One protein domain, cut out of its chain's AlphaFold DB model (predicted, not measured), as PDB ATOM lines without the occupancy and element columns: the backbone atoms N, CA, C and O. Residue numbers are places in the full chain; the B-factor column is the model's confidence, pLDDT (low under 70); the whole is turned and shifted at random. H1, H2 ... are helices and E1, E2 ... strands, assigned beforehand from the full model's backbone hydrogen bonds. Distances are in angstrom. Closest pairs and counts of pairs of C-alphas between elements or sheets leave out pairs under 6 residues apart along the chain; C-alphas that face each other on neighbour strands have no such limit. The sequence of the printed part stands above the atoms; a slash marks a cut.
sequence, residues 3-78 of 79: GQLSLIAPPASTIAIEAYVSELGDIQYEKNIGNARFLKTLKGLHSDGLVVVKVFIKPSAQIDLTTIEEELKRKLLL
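What this domain is: This is residues 3 to 78 of the 79 residues of an uncharacterized protein of Trichomonascus ciferrii (UniProt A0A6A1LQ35). A small, strongly twisted sheet of three strands, E1, E2 and E3, has the short helix H2 packed on it, while H3 sticks out with residues 61 to 78 as a free arm. H1 lies off one end of the sheet, away from it. The printed part has 76 residues, with three named helices and three named strands in the order H1 H2 E1 E2 E3 H3, a mixed class; the antiparallel sheet runs E1 - E2 - E3. The whole is loose, with a radius of gyration of the C-alphas of 14.4 A and spans of 40 by 32 by 19 A.

Where its parts are: E1 is residues 28 to 34, 17.1 A; E2 is 39 to 46, 20.4 A, and bends by 56 degrees at residue 43; E3 is 49 to 56, 22.4 A. C-alpha 28 is at (-25.859, 12.559, -48.197). H2 is residues 17 to 22, 9.1 A, H1 is 3 to 8, 9.3 A, and H3 is 66 to 76, 15.2 A, ending at C-alpha 76 at (-45.960, 1.177, -44.432).

How they stand to each other: The strands form a meander, each the antiparallel neighbour of the one before. In the hairpin E1 and E2, N 28 and O 45 are 2.9 A apart, within hydrogen-bond range. In the hairpin E2 and E3, N 42 and O 53 are 3.0 A apart, also within range. H2 is on the sheet at a height of 7.5 A; its closest C-alphas to E1 are Glu 18 and Tyr 29, 6.3 A. H1 and H3 are not on the sheet, and are apart from each other. Every O i to N i+4 pair is within hydrogen-bond range in H1, H2 and H3.

The domain as a whole: The C-alphas of Ile 8 and Leu 78 are the two farthest apart, 40.0 A. The printed part has no cut, and no link is long. Residues 3 to 15 are under 70 in pLDDT; the mean of the printed part is 84.9.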
ATOM      1  N   GLY A   3     -34.440  17.428 -19.993       62.16
ATOM      2  CA  GLY A   3     -32.994  17.684 -19.892       62.16
ATOM      3  C   GLY A   3     -32.307  16.985 -18.715       62.16
ATOM      4  O   GLY A   3     -31.214  16.459 -18.882       62.16
ATOM      5  N   GLN A   4     -32.964  16.906 -17.552       59.44
ATOM      6  CA  GLN A   4     -32.387  16.279 -16.355       59.44
ATOM      7  C   GLN A   4     -32.165  14.771 -16.538       59.44
ATOM      8  O   GLN A   4     -31.090  14.286 -16.217       59.44
ATOM      9  N   LEU A   5     -33.108  14.050 -17.158       60.75
ATOM     10  CA  LEU A   5     -32.962  12.619 -17.481       60.75
ATOM     11  C   LEU A   5     -31.794  12.353 -18.447       60.75
ATOM     12  O   LEU A   5     -31.109  11.338 -18.360       60.75
ATOM     13  N   SER A   6     -31.531  13.300 -19.348       60.81
ATOM     14  CA  SER A   6     -30.413  13.221 -20.285       60.81
ATOM     15  C   SER A   6     -29.047  13.443 -19.619       60.81
ATOM     16  O   SER A   6     -28.035  13.074 -20.216       60.81
ATOM     17  N   LEU A   7     -28.994  14.044 -18.424       64.31
ATOM     18  CA  LEU A   7     -27.754  14.324 -17.685       64.31
ATOM     19  C   LEU A   7     -27.327  13.166 -16.772       64.31
ATOM     20  O   LEU A   7     -26.135  12.982 -16.562       64.31
ATOM     21  N   ILE A   8     -28.277  12.369 -16.273       69.19
ATOM     22  CA  ILE A   8     -28.010  11.220 -15.383       69.19
ATOM     23  C   ILE A   8     -27.562   9.954 -16.124       69.19
ATOM     24  O   ILE A   8     -26.974   9.064 -15.518       69.19
ATOM     25  N   ALA A   9     -27.816   9.852 -17.430       63.88
ATOM     26  CA  ALA A   9     -27.358   8.707 -18.208       63.88
ATOM     27  C   ALA A   9     -25.824   8.751 -18.425       63.88
ATOM     28  O   ALA A   9     -25.277   9.829 -18.695       63.88
ATOM     29  N   PRO A  10     -25.109   7.610 -18.405       62.16
ATOM     30  CA  PRO A  10     -23.684   7.535 -18.753       62.16
ATOM     31  C   PRO A  10     -23.467   7.825 -20.246       62.16
ATOM     32  O   PRO A  10     -24.273   7.338 -21.050       62.16
ATOM     33  N   PRO A  11     -22.499   8.693 -20.633       58.88
ATOM     34  CA  PRO A  11     -22.317   9.190 -22.006       58.88
ATOM     35  C   PRO A  11     -22.405   8.039 -23.001       58.88
ATOM     36  O   PRO A  11     -21.635   7.089 -22.919       58.88
ATOM     37  N   ALA A  12     -23.386   8.102 -23.907       60.28
ATOM     38  CA  ALA A  12     -23.492   7.094 -24.951       60.28
ATOM     39  C   ALA A  12     -22.234   7.208 -25.815       60.28
ATOM     40  O   ALA A  12     -21.876   8.325 -26.206       60.28
ATOM     41  N   SER A  13     -21.571   6.084 -26.100       56.75
ATOM     42  CA  SER A  13     -20.488   6.023 -27.082       56.75
ATOM     43  C   SER A  13     -21.037   6.539 -28.408       56.75
ATOM     44  O   SER A  13     -21.766   5.844 -29.116       56.75
ATOM     45  N   THR A  14     -20.793   7.814 -28.688       59.50
ATOM     46  CA  THR A  14     -21.393   8.480 -29.836       59.50
ATOM     47  C   THR A  14     -20.457   8.231 -31.002       59.50
ATOM     48  O   THR A  14     -19.446   8.912 -31.145       59.50
ATOM     49  N   ILE A  15     -20.773   7.219 -31.809       68.81
ATOM     50  CA  ILE A  15     -20.242   7.138 -33.171       68.81
ATOM     51  C   ILE A  15     -20.646   8.440 -33.882       68.81
ATOM     52  O   ILE A  15     -21.731   8.973 -33.617       68.81
ATOM     53  N   ALA A  16     -19.765   8.970 -34.732       80.69
ATOM     54  CA  ALA A  16     -20.051  10.135 -35.564       80.69
ATOM     55  C   ALA A  16     -21.420   9.964 -36.243       80.69
ATOM     56  O   ALA A  16     -21.729   8.888 -36.760       80.69
ATOM     57  N   ILE A  17     -22.272  10.992 -36.189       82.81
ATOM     58  CA  ILE A  17     -23.657  10.888 -36.677       82.81
ATOM     59  C   ILE A  17     -23.696  10.553 -38.173       82.81
ATOM     60  O   ILE A  17     -24.585   9.847 -38.638       82.81
ATOM     61  N   GLU A  18     -22.676  11.011 -38.886       83.94
ATOM     62  CA  GLU A  18     -22.380  10.750 -40.283       83.94
ATOM     63  C   GLU A  18     -22.335   9.245 -40.583       83.94
ATOM     64  O   GLU A  18     -22.859   8.821 -41.605       83.94
ATOM     65  N   ALA A  19     -21.809   8.420 -39.667       87.00
ATOM     66  CA  ALA A  19     -21.733   6.972 -39.857       87.00
ATOM     67  C   ALA A  19     -23.115   6.307 -39.913       87.00
ATOM     68  O   ALA A  19     -23.313   5.391 -40.698       87.00
ATOM     69  N   TYR A  20     -24.086   6.784 -39.124       88.25
ATOM     70  CA  TYR A  20     -25.458   6.265 -39.185       88.25
ATOM     71  C   TYR A  20     -26.174   6.685 -40.469       88.25
ATOM     72  O   TYR A  20     -27.042   5.965 -40.947       88.25
ATOM     73  N   VAL A  21     -25.837   7.858 -41.015       88.56
ATOM     74  CA  VAL A  21     -26.437   8.349 -42.263       88.56
ATOM     75  C   VAL A  21     -25.926   7.565 -43.462       88.56
ATOM     76  O   VAL A  21     -26.706   7.273 -44.359       88.56
ATOM     77  N   SER A  22     -24.650   7.172 -43.451       88.50
ATOM     78  CA  SER A  22     -24.065   6.343 -44.507       88.50
ATOM     79  C   SER A  22     -24.812   5.020 -44.726       88.50
ATOM     80  O   SER A  22     -24.819   4.519 -45.845       88.50
ATOM     81  N   GLU A  23     -25.484   4.486 -43.700       90.56
ATOM     82  CA  GLU A  23     -26.292   3.260 -43.794       90.56
ATOM     83  C   GLU A  23     -27.615   3.448 -44.561       90.56
ATOM     84  O   GLU A  23     -28.198   2.467 -45.015       90.56
ATOM     85  N   LEU A  24     -28.106   4.685 -44.720       89.12
ATOM     86  CA  LEU A  24     -29.317   4.972 -45.507       89.12
ATOM     87  C   LEU A  24     -29.048   4.839 -47.018       89.12
ATOM     88  O   LEU A  24     -29.940   4.476 -47.774       89.12
ATOM     89  N   GLY A  25     -27.803   5.066 -47.456       88.25
ATOM     90  CA  GLY A  25     -27.330   4.861 -48.833       88.25
ATOM     91  C   GLY A  25     -27.794   5.903 -49.861       88.25
ATOM     92  O   GLY A  25     -27.039   6.241 -50.770       88.25
ATOM     93  N   ASP A  26     -28.994   6.450 -49.709       93.44
ATOM     94  CA  ASP A  26     -29.638   7.421 -50.604       93.44
ATOM     95  C   ASP A  26     -29.529   8.880 -50.121       93.44
ATOM     96  O   ASP A  26     -29.820   9.819 -50.867       93.44
ATOM     97  N   ILE A  27     -29.087   9.085 -48.879       95.25
ATOM     98  CA  ILE A  27     -29.009  10.396 -48.234       95.25
ATOM     99  C   ILE A  27     -27.553  10.785 -47.976       95.25
ATOM    100  O   ILE A  27     -26.819  10.114 -47.252       95.25
ATOM    101  N   GLN A  28     -27.150  11.941 -48.500       94.00
ATOM    102  CA  GLN A  28     -25.859  12.559 -48.197       94.00
ATOM    103  C   GLN A  28     -25.968  13.441 -46.953       94.00
ATOM    104  O   GLN A  28     -26.893  14.245 -46.824       94.00
ATOM    105  N   TYR A  29     -25.006  13.327 -46.039       93.69
ATOM    106  CA  TYR A  29     -24.923  14.204 -44.874       93.69
ATOM    107  C   TYR A  29     -24.548  15.638 -45.280       93.69
ATOM    108  O   TYR A  29     -23.554  15.845 -45.971       93.69
ATOM    109  N   GLU A  30     -25.301  16.634 -44.799       93.88
ATOM    110  CA  GLU A  30     -24.986  18.052 -45.015       93.88
ATOM    111  C   GLU A  30     -24.536  18.741 -43.721       93.88
ATOM    112  O   GLU A  30     -23.450  19.313 -43.660       93.88
ATOM    113  N   LYS A  31     -25.379  18.726 -42.678       92.56
ATOM    114  CA  LYS A  31     -25.051  19.349 -41.386       92.56
ATOM    115  C   LYS A  31     -25.886  18.813 -40.235       92.56
ATOM    116  O   LYS A  31     -27.066  18.508 -40.391       92.56
ATOM    117  N   ASN A  32     -25.325  18.819 -39.034       90.75
ATOM    118  CA  ASN A  32     -26.087  18.614 -37.807       90.75
ATOM    119  C   ASN A  32     -26.994  19.832 -37.496       90.75
ATOM    120  O   ASN A  32     -26.578  20.977 -37.673       90.75
ATOM    121  N   ILE A  33     -28.231  19.602 -37.034       91.88
ATOM    122  CA  ILE A  33     -29.197  20.664 -36.666       91.88
ATOM    123  C   ILE A  33     -29.680  20.536 -35.205       91.88
ATOM    124  O   ILE A  33     -30.619  21.215 -34.798       91.88
ATOM    125  N   GLY A  34     -29.084  19.665 -34.384       83.69
ATOM    126  CA  GLY A  34     -29.553  19.448 -33.016       83.69
ATOM    127  C   GLY A  34     -28.547  18.755 -32.101       83.69
ATOM    128  O   GLY A  34     -27.896  17.783 -32.470       83.69
ATOM    129  N   ASN A  35     -28.485  19.207 -30.849       80.38
ATOM    130  CA  ASN A  35     -27.538  18.709 -29.845       80.38
ATOM    131  C   ASN A  35     -28.117  17.634 -28.907       80.38
ATOM    132  O   ASN A  35     -27.460  17.246 -27.939       80.38
ATOM    133  N   ALA A  36     -29.337  17.153 -29.160       84.50
ATOM    134  CA  ALA A  36     -29.987  16.188 -28.285       84.50
ATOM    135  C   ALA A  36     -29.158  14.901 -28.162       84.50
ATOM    136  O   ALA A  36     -28.458  14.475 -29.082       84.50
ATOM    137  N   ARG A  37     -29.208  14.279 -26.985       80.06
ATOM    138  CA  ARG A  37     -28.369  13.123 -26.664       80.06
ATOM    139  C   ARG A  37     -28.818  11.850 -27.373       80.06
ATOM    140  O   ARG A  37     -27.995  11.196 -27.999       80.06
ATOM    141  N   PHE A  38     -30.109  11.544 -27.279       84.38
ATOM    142  CA  PHE A  38     -30.695  10.312 -27.813       84.38
ATOM    143  C   PHE A  38     -31.376  10.501 -29.162       84.38
ATOM    144  O   PHE A  38     -31.564   9.524 -29.862       84.38
ATOM    145  N   LEU A  39     -31.736  11.728 -29.544       88.88
ATOM    146  CA  LEU A  39     -32.408  12.006 -30.813       88.88
ATOM    147  C   LEU A  39     -31.575  12.975 -31.649       88.88
ATOM    148  O   LEU A  39     -31.792  14.187 -31.632       88.88
ATOM    149  N   LYS A  40     -30.587  12.445 -32.361       88.75
ATOM    150  CA  LYS A  40     -29.735  13.249 -33.238       88.75
ATOM    151  C   LYS A  40     -30.551  13.700 -34.443       88.75
ATOM    152  O   LYS A  40     -31.313  12.918 -35.000       88.75
ATOM    153  N   THR A  41     -30.420  14.969 -34.812       92.81
ATOM    154  CA  THR A  41     -31.138  15.557 -35.949       92.81
ATOM    155  C   THR A  41     -30.136  16.209 -36.884       92.81
ATOM    156  O   THR A  41     -29.285  16.981 -36.439       92.81
ATOM    157  N   LEU A  42     -30.242  15.907 -38.173       93.50
ATOM    158  CA  LEU A  42     -29.361  16.429 -39.213       93.50
ATOM    159  C   LEU A  42     -30.139  16.778 -40.481       93.50
ATOM    160  O   LEU A  42     -31.244  16.287 -40.712       93.50
ATOM    161  N   LYS A  43     -29.526  17.637 -41.289       95.56
ATOM    162  CA  LYS A  43     -29.928  17.956 -42.651       95.56
ATOM    163  C   LYS A  43     -29.208  16.997 -43.582       95.56
ATOM    164  O   LYS A  43     -27.987  16.847 -43.471       95.56
ATOM    165  N   GLY A  44     -29.971  16.361 -44.455       95.12
ATOM    166  CA  GLY A  44     -29.453  15.510 -45.511       95.12
ATOM    167  C   GLY A  44     -29.927  15.975 -46.881       95.12
ATOM    168  O   GLY A  44     -30.912  16.713 -46.995       95.12
ATOM    169  N   LEU A  45     -29.225  15.519 -47.909       95.56
ATOM    170  CA  LEU A  45     -29.593  15.699 -49.304       95.56
ATOM    171  C   LEU A  45     -29.960  14.339 -49.901       95.56
ATOM    172  O   LEU A  45     -29.130  13.434 -49.924       95.56
ATOM    173  N   HIS A  46     -31.196  14.222 -50.370       95.94
ATOM    174  CA  HIS A  46     -31.718  13.098 -51.144       95.94
ATOM    175  C   HIS A  46     -31.851  13.521 -52.621       95.94
ATOM    176  O   HIS A  46     -31.833  14.719 -52.922       95.94
ATOM    177  N   SER A  47     -32.027  12.574 -53.549       94.81
ATOM    178  CA  SER A  47     -32.247  12.889 -54.974       94.81
ATOM    179  C   SER A  47     -33.462  13.794 -55.205       94.81
ATOM    180  O   SER A  47     -33.449  14.631 -56.104       94.81
ATOM    181  N   ASP A  48     -34.475  13.669 -54.347       94.75
ATOM    182  CA  ASP A  48     -35.724  14.436 -54.421       94.75
ATOM    183  C   ASP A  48     -35.664  15.775 -53.663       94.75
ATOM    184  O   ASP A  48     -36.647  16.516 -53.614       94.75
ATOM    185  N   GLY A  49     -34.516  16.106 -53.058       95.38
ATOM    186  CA  GLY A  49     -34.278  17.381 -52.389       95.38
ATOM    187  C   GLY A  49     -33.806  17.261 -50.940       95.38
ATOM    188  O   GLY A  49     -33.181  16.287 -50.523       95.38
ATOM    189  N   LEU A  50     -34.053  18.317 -50.163       96.38
ATOM    190  CA  LEU A  50     -33.581  18.419 -48.783       96.38
ATOM    191  C   LEU A  50     -34.465  17.624 -47.825       96.38
ATOM    192  O   LEU A  50     -35.682  17.801 -47.798       96.38
ATOM    193  N   VAL A  51     -33.830  16.830 -46.969       95.69
ATOM    194  CA  VAL A  51     -34.500  15.998 -45.966       95.69
ATOM    195  C   VAL A  51     -33.969  16.281 -44.562       95.69
ATOM    196  O   VAL A  51     -32.849  16.759 -44.366       95.69
ATOM    197  N   VAL A  52     -34.788  15.972 -43.557       95.19
ATOM    198  CA  VAL A  52     -34.386  15.995 -42.147       95.19
ATOM    199  C   VAL A  52     -34.354  14.564 -41.644       95.19
ATOM    200  O   VAL A  52     -35.392  13.912 -41.559       95.19
ATOM    201  N   VAL A  53     -33.170  14.093 -41.262       93.81
ATOM    202  CA  VAL A  53     -32.990  12.748 -40.711       93.81
ATOM    203  C   VAL A  53     -32.937  12.835 -39.192       93.81
ATOM    204  O   VAL A  53     -32.210  13.655 -38.620       93.81
ATOM    205  N   LYS A  54     -33.723  11.981 -38.531       92.25
ATOM    206  CA  LYS A  54     -33.726  11.822 -37.076       92.25
ATOM    207  C   LYS A  54     -33.250  10.424 -36.716       92.25
ATOM    208  O   LYS A  54     -33.909   9.445 -37.048       92.25
ATOM    209  N   VAL A  55     -32.135  10.349 -35.997       90.19
ATOM    210  CA  VAL A  55     -31.550   9.089 -35.528       90.19
ATOM    211  C   VAL A  55     -31.784   8.975 -34.029       90.19
ATOM    212  O   VAL A  55     -31.281   9.791 -33.249       90.19
ATOM    213  N   PHE A  56     -32.561   7.968 -33.628       88.31
ATOM    214  CA  PHE A  56     -32.763   7.639 -32.224       88.31
ATOM    215  C   PHE A  56     -31.732   6.605 -31.761       88.31
ATOM    216  O   PHE A  56     -31.721   5.470 -32.231       88.31
ATOM    217  N   ILE A  57     -30.875   6.994 -30.820       85.06
ATOM    218  CA  ILE A  57     -29.853   6.136 -30.222       85.06
ATOM    219  C   ILE A  57     -30.422   5.555 -28.930       85.06
ATOM    220  O   ILE A  57     -30.707   6.297 -27.986       85.06
ATOM    221  N   LYS A  58     -30.553   4.224 -28.873       86.50
ATOM    222  CA  LYS A  58     -31.002   3.519 -27.667       86.50
ATOM    223  C   LYS A  58     -30.032   3.797 -26.499       86.50
ATOM    224  O   LYS A  58     -28.844   3.506 -26.635       86.50
ATOM    225  N   PRO A  59     -30.499   4.317 -25.345       80.19
ATOM    226  CA  PRO A  59     -29.637   4.534 -24.178       80.19
ATOM    227  C   PRO A  59     -29.102   3.245 -23.539       80.19
ATOM    228  O   PRO A  59     -28.095   3.287 -22.841       80.19
ATOM    229  N   SER A  60     -29.804   2.126 -23.728       82.94
ATOM    230  CA  SER A  60     -29.463   0.804 -23.201       82.94
ATOM    231  C   SER A  60     -29.970  -0.267 -24.164       82.94
ATOM    232  O   SER A  60     -31.029  -0.099 -24.774       82.94
ATOM    233  N   ALA A  61     -29.250  -1.386 -24.262       84.00
ATOM    234  CA  ALA A  61     -29.672  -2.559 -25.029       84.00
ATOM    235  C   ALA A  61     -30.944  -3.224 -24.467       84.00
ATOM    236  O   ALA A  61     -31.594  -3.989 -25.166       84.00
ATOM    237  N   GLN A  62     -31.327  -2.900 -23.226       88.81
ATOM    238  CA  GLN A  62     -32.563  -3.378 -22.594       88.81
ATOM    239  C   GLN A  62     -33.827  -2.760 -23.208       88.81
ATOM    240  O   GLN A  62     -34.927  -3.242 -22.955       88.81
ATOM    241  N   ILE A  63     -33.688  -1.673 -23.974       86.31
ATOM    242  CA  ILE A  63     -34.818  -1.033 -24.643       86.31
ATOM    243  C   ILE A  63     -35.099  -1.784 -25.940       86.31
ATOM    244  O   ILE A  63     -34.410  -1.616 -26.956       86.31
ATOM    245  N   ASP A  64     -36.138  -2.605 -25.899       90.19
ATOM    246  CA  ASP A  64     -36.666  -3.273 -27.075       90.19
ATOM    247  C   ASP A  64     -37.571  -2.321 -27.877       90.19
ATOM    248  O   ASP A  64     -38.386  -1.589 -27.317       90.19
ATOM    249  N   LEU A  65     -37.381  -2.301 -29.197       90.38
ATOM    250  CA  LEU A  65     -38.196  -1.524 -30.137       90.38
ATOM    251  C   LEU A  65     -38.843  -2.416 -31.205       90.38
ATOM    252  O   LEU A  65     -39.506  -1.883 -32.091       90.38
ATOM    253  N   THR A  66     -38.682  -3.743 -31.133       92.62
ATOM    254  CA  THR A  66     -39.150  -4.674 -32.165       92.62
ATOM    255  C   THR A  66     -40.656  -4.571 -32.386       92.62
ATOM    256  O   THR A  66     -41.093  -4.481 -33.527       92.62
ATOM    257  N   THR A  67     -41.461  -4.445 -31.325       94.81
ATOM    258  CA  THR A  67     -42.916  -4.240 -31.465       94.81
ATOM    259  C   THR A  67     -43.253  -2.979 -32.268       94.81
ATOM    260  O   THR A  67     -44.110  -3.011 -33.148       94.81
ATOM    261  N   ILE A  68     -42.559  -1.866 -32.002       91.75
ATOM    262  CA  ILE A  68     -42.785  -0.589 -32.698       91.75
ATOM    263  C   ILE A  68     -42.324  -0.692 -34.157       91.75
ATOM    264  O   ILE A  68     -43.003  -0.202 -35.057       91.75
ATOM    265  N   GLU A  69     -41.185  -1.341 -34.402       90.75
ATOM    266  CA  GLU A  69     -40.664  -1.593 -35.746       90.75
ATOM    267  C   GLU A  69     -41.652  -2.416 -36.586       90.75
ATOM    268  O   GLU A  69     -41.951  -2.053 -37.725       90.75
ATOM    269  N   GLU A  70     -42.198  -3.493 -36.021       95.00
ATOM    270  CA  GLU A  70     -43.197  -4.329 -36.682       95.00
ATOM    271  C   GLU A  70     -44.473  -3.551 -37.009       95.00
ATOM    272  O   GLU A  70     -45.005  -3.675 -38.114       95.00
ATOM    273  N   GLU A  71     -44.972  -2.735 -36.077       94.44
ATOM    274  CA  GLU A  71     -46.134  -1.878 -36.319       94.44
ATOM    275  C   GLU A  71     -45.885  -0.848 -37.424       94.44
ATOM    276  O   GLU A  71     -46.762  -0.633 -38.265       94.44
ATOM    277  N   LEU A  72     -44.702  -0.229 -37.453       91.62
ATOM    278  CA  LEU A  72     -44.323   0.726 -38.494       91.62
ATOM    279  C   LEU A  72     -44.253   0.055 -39.868       91.62
ATOM    280  O   LEU A  72     -44.840   0.574 -40.816       91.62
ATOM    281  N   LYS A  73     -43.622  -1.122 -39.972       92.19
ATOM    282  CA  LYS A  73     -43.575  -1.902 -41.221       92.19
ATOM    283  C   LYS A  73     -44.972  -2.289 -41.699       92.19
ATOM    284  O   LYS A  73     -45.274  -2.147 -42.880       92.19
ATOM    285  N   ARG A  74     -45.848  -2.720 -40.781       94.44
ATOM    286  CA  ARG A  74     -47.251  -3.042 -41.095       94.44
ATOM    287  C   ARG A  74     -47.989  -1.846 -41.682       94.44
ATOM    288  O   ARG A  74     -48.709  -2.002 -42.658       94.44
ATOM    289  N   LYS A  75     -47.813  -0.662 -41.090       92.25
ATOM    290  CA  LYS A  75     -48.442   0.576 -41.570       92.25
ATOM    291  C   LYS A  75     -47.885   1.023 -42.916       92.25
ATOM    292  O   LYS A  75     -48.656   1.518 -43.726       92.25
ATOM    293  N   LEU A  76     -46.589   0.830 -43.158       86.69
ATOM    294  CA  LEU A  76     -45.960   1.177 -44.432       86.69
ATOM    295  C   LEU A  76     -46.513   0.337 -45.596       86.69
ATOM    296  O   LEU A  76     -46.689   0.858 -46.683       86.69
ATOM    297  N   LEU A  77     -46.829  -0.940 -45.351       74.00
ATOM    298  CA  LEU A  77     -47.414  -1.857 -46.344       74.00
ATOM    299  C   LEU A  77     -48.896  -1.585 -46.658       74.00
ATOM    300  O   LEU A  77     -49.457  -2.224 -47.543       74.00
ATOM    301  N   LEU A  78     -49.546  -0.692 -45.907       71.88
ATOM    302  CA  LEU A  78     -50.942  -0.296 -46.118       71.88
ATOM    303  C   LEU A  78     -51.077   0.980 -46.969       71.88
ATOM    304  O   LEU A  78     -52.199   1.460 -47.138       71.88
TER     305      LEU A  78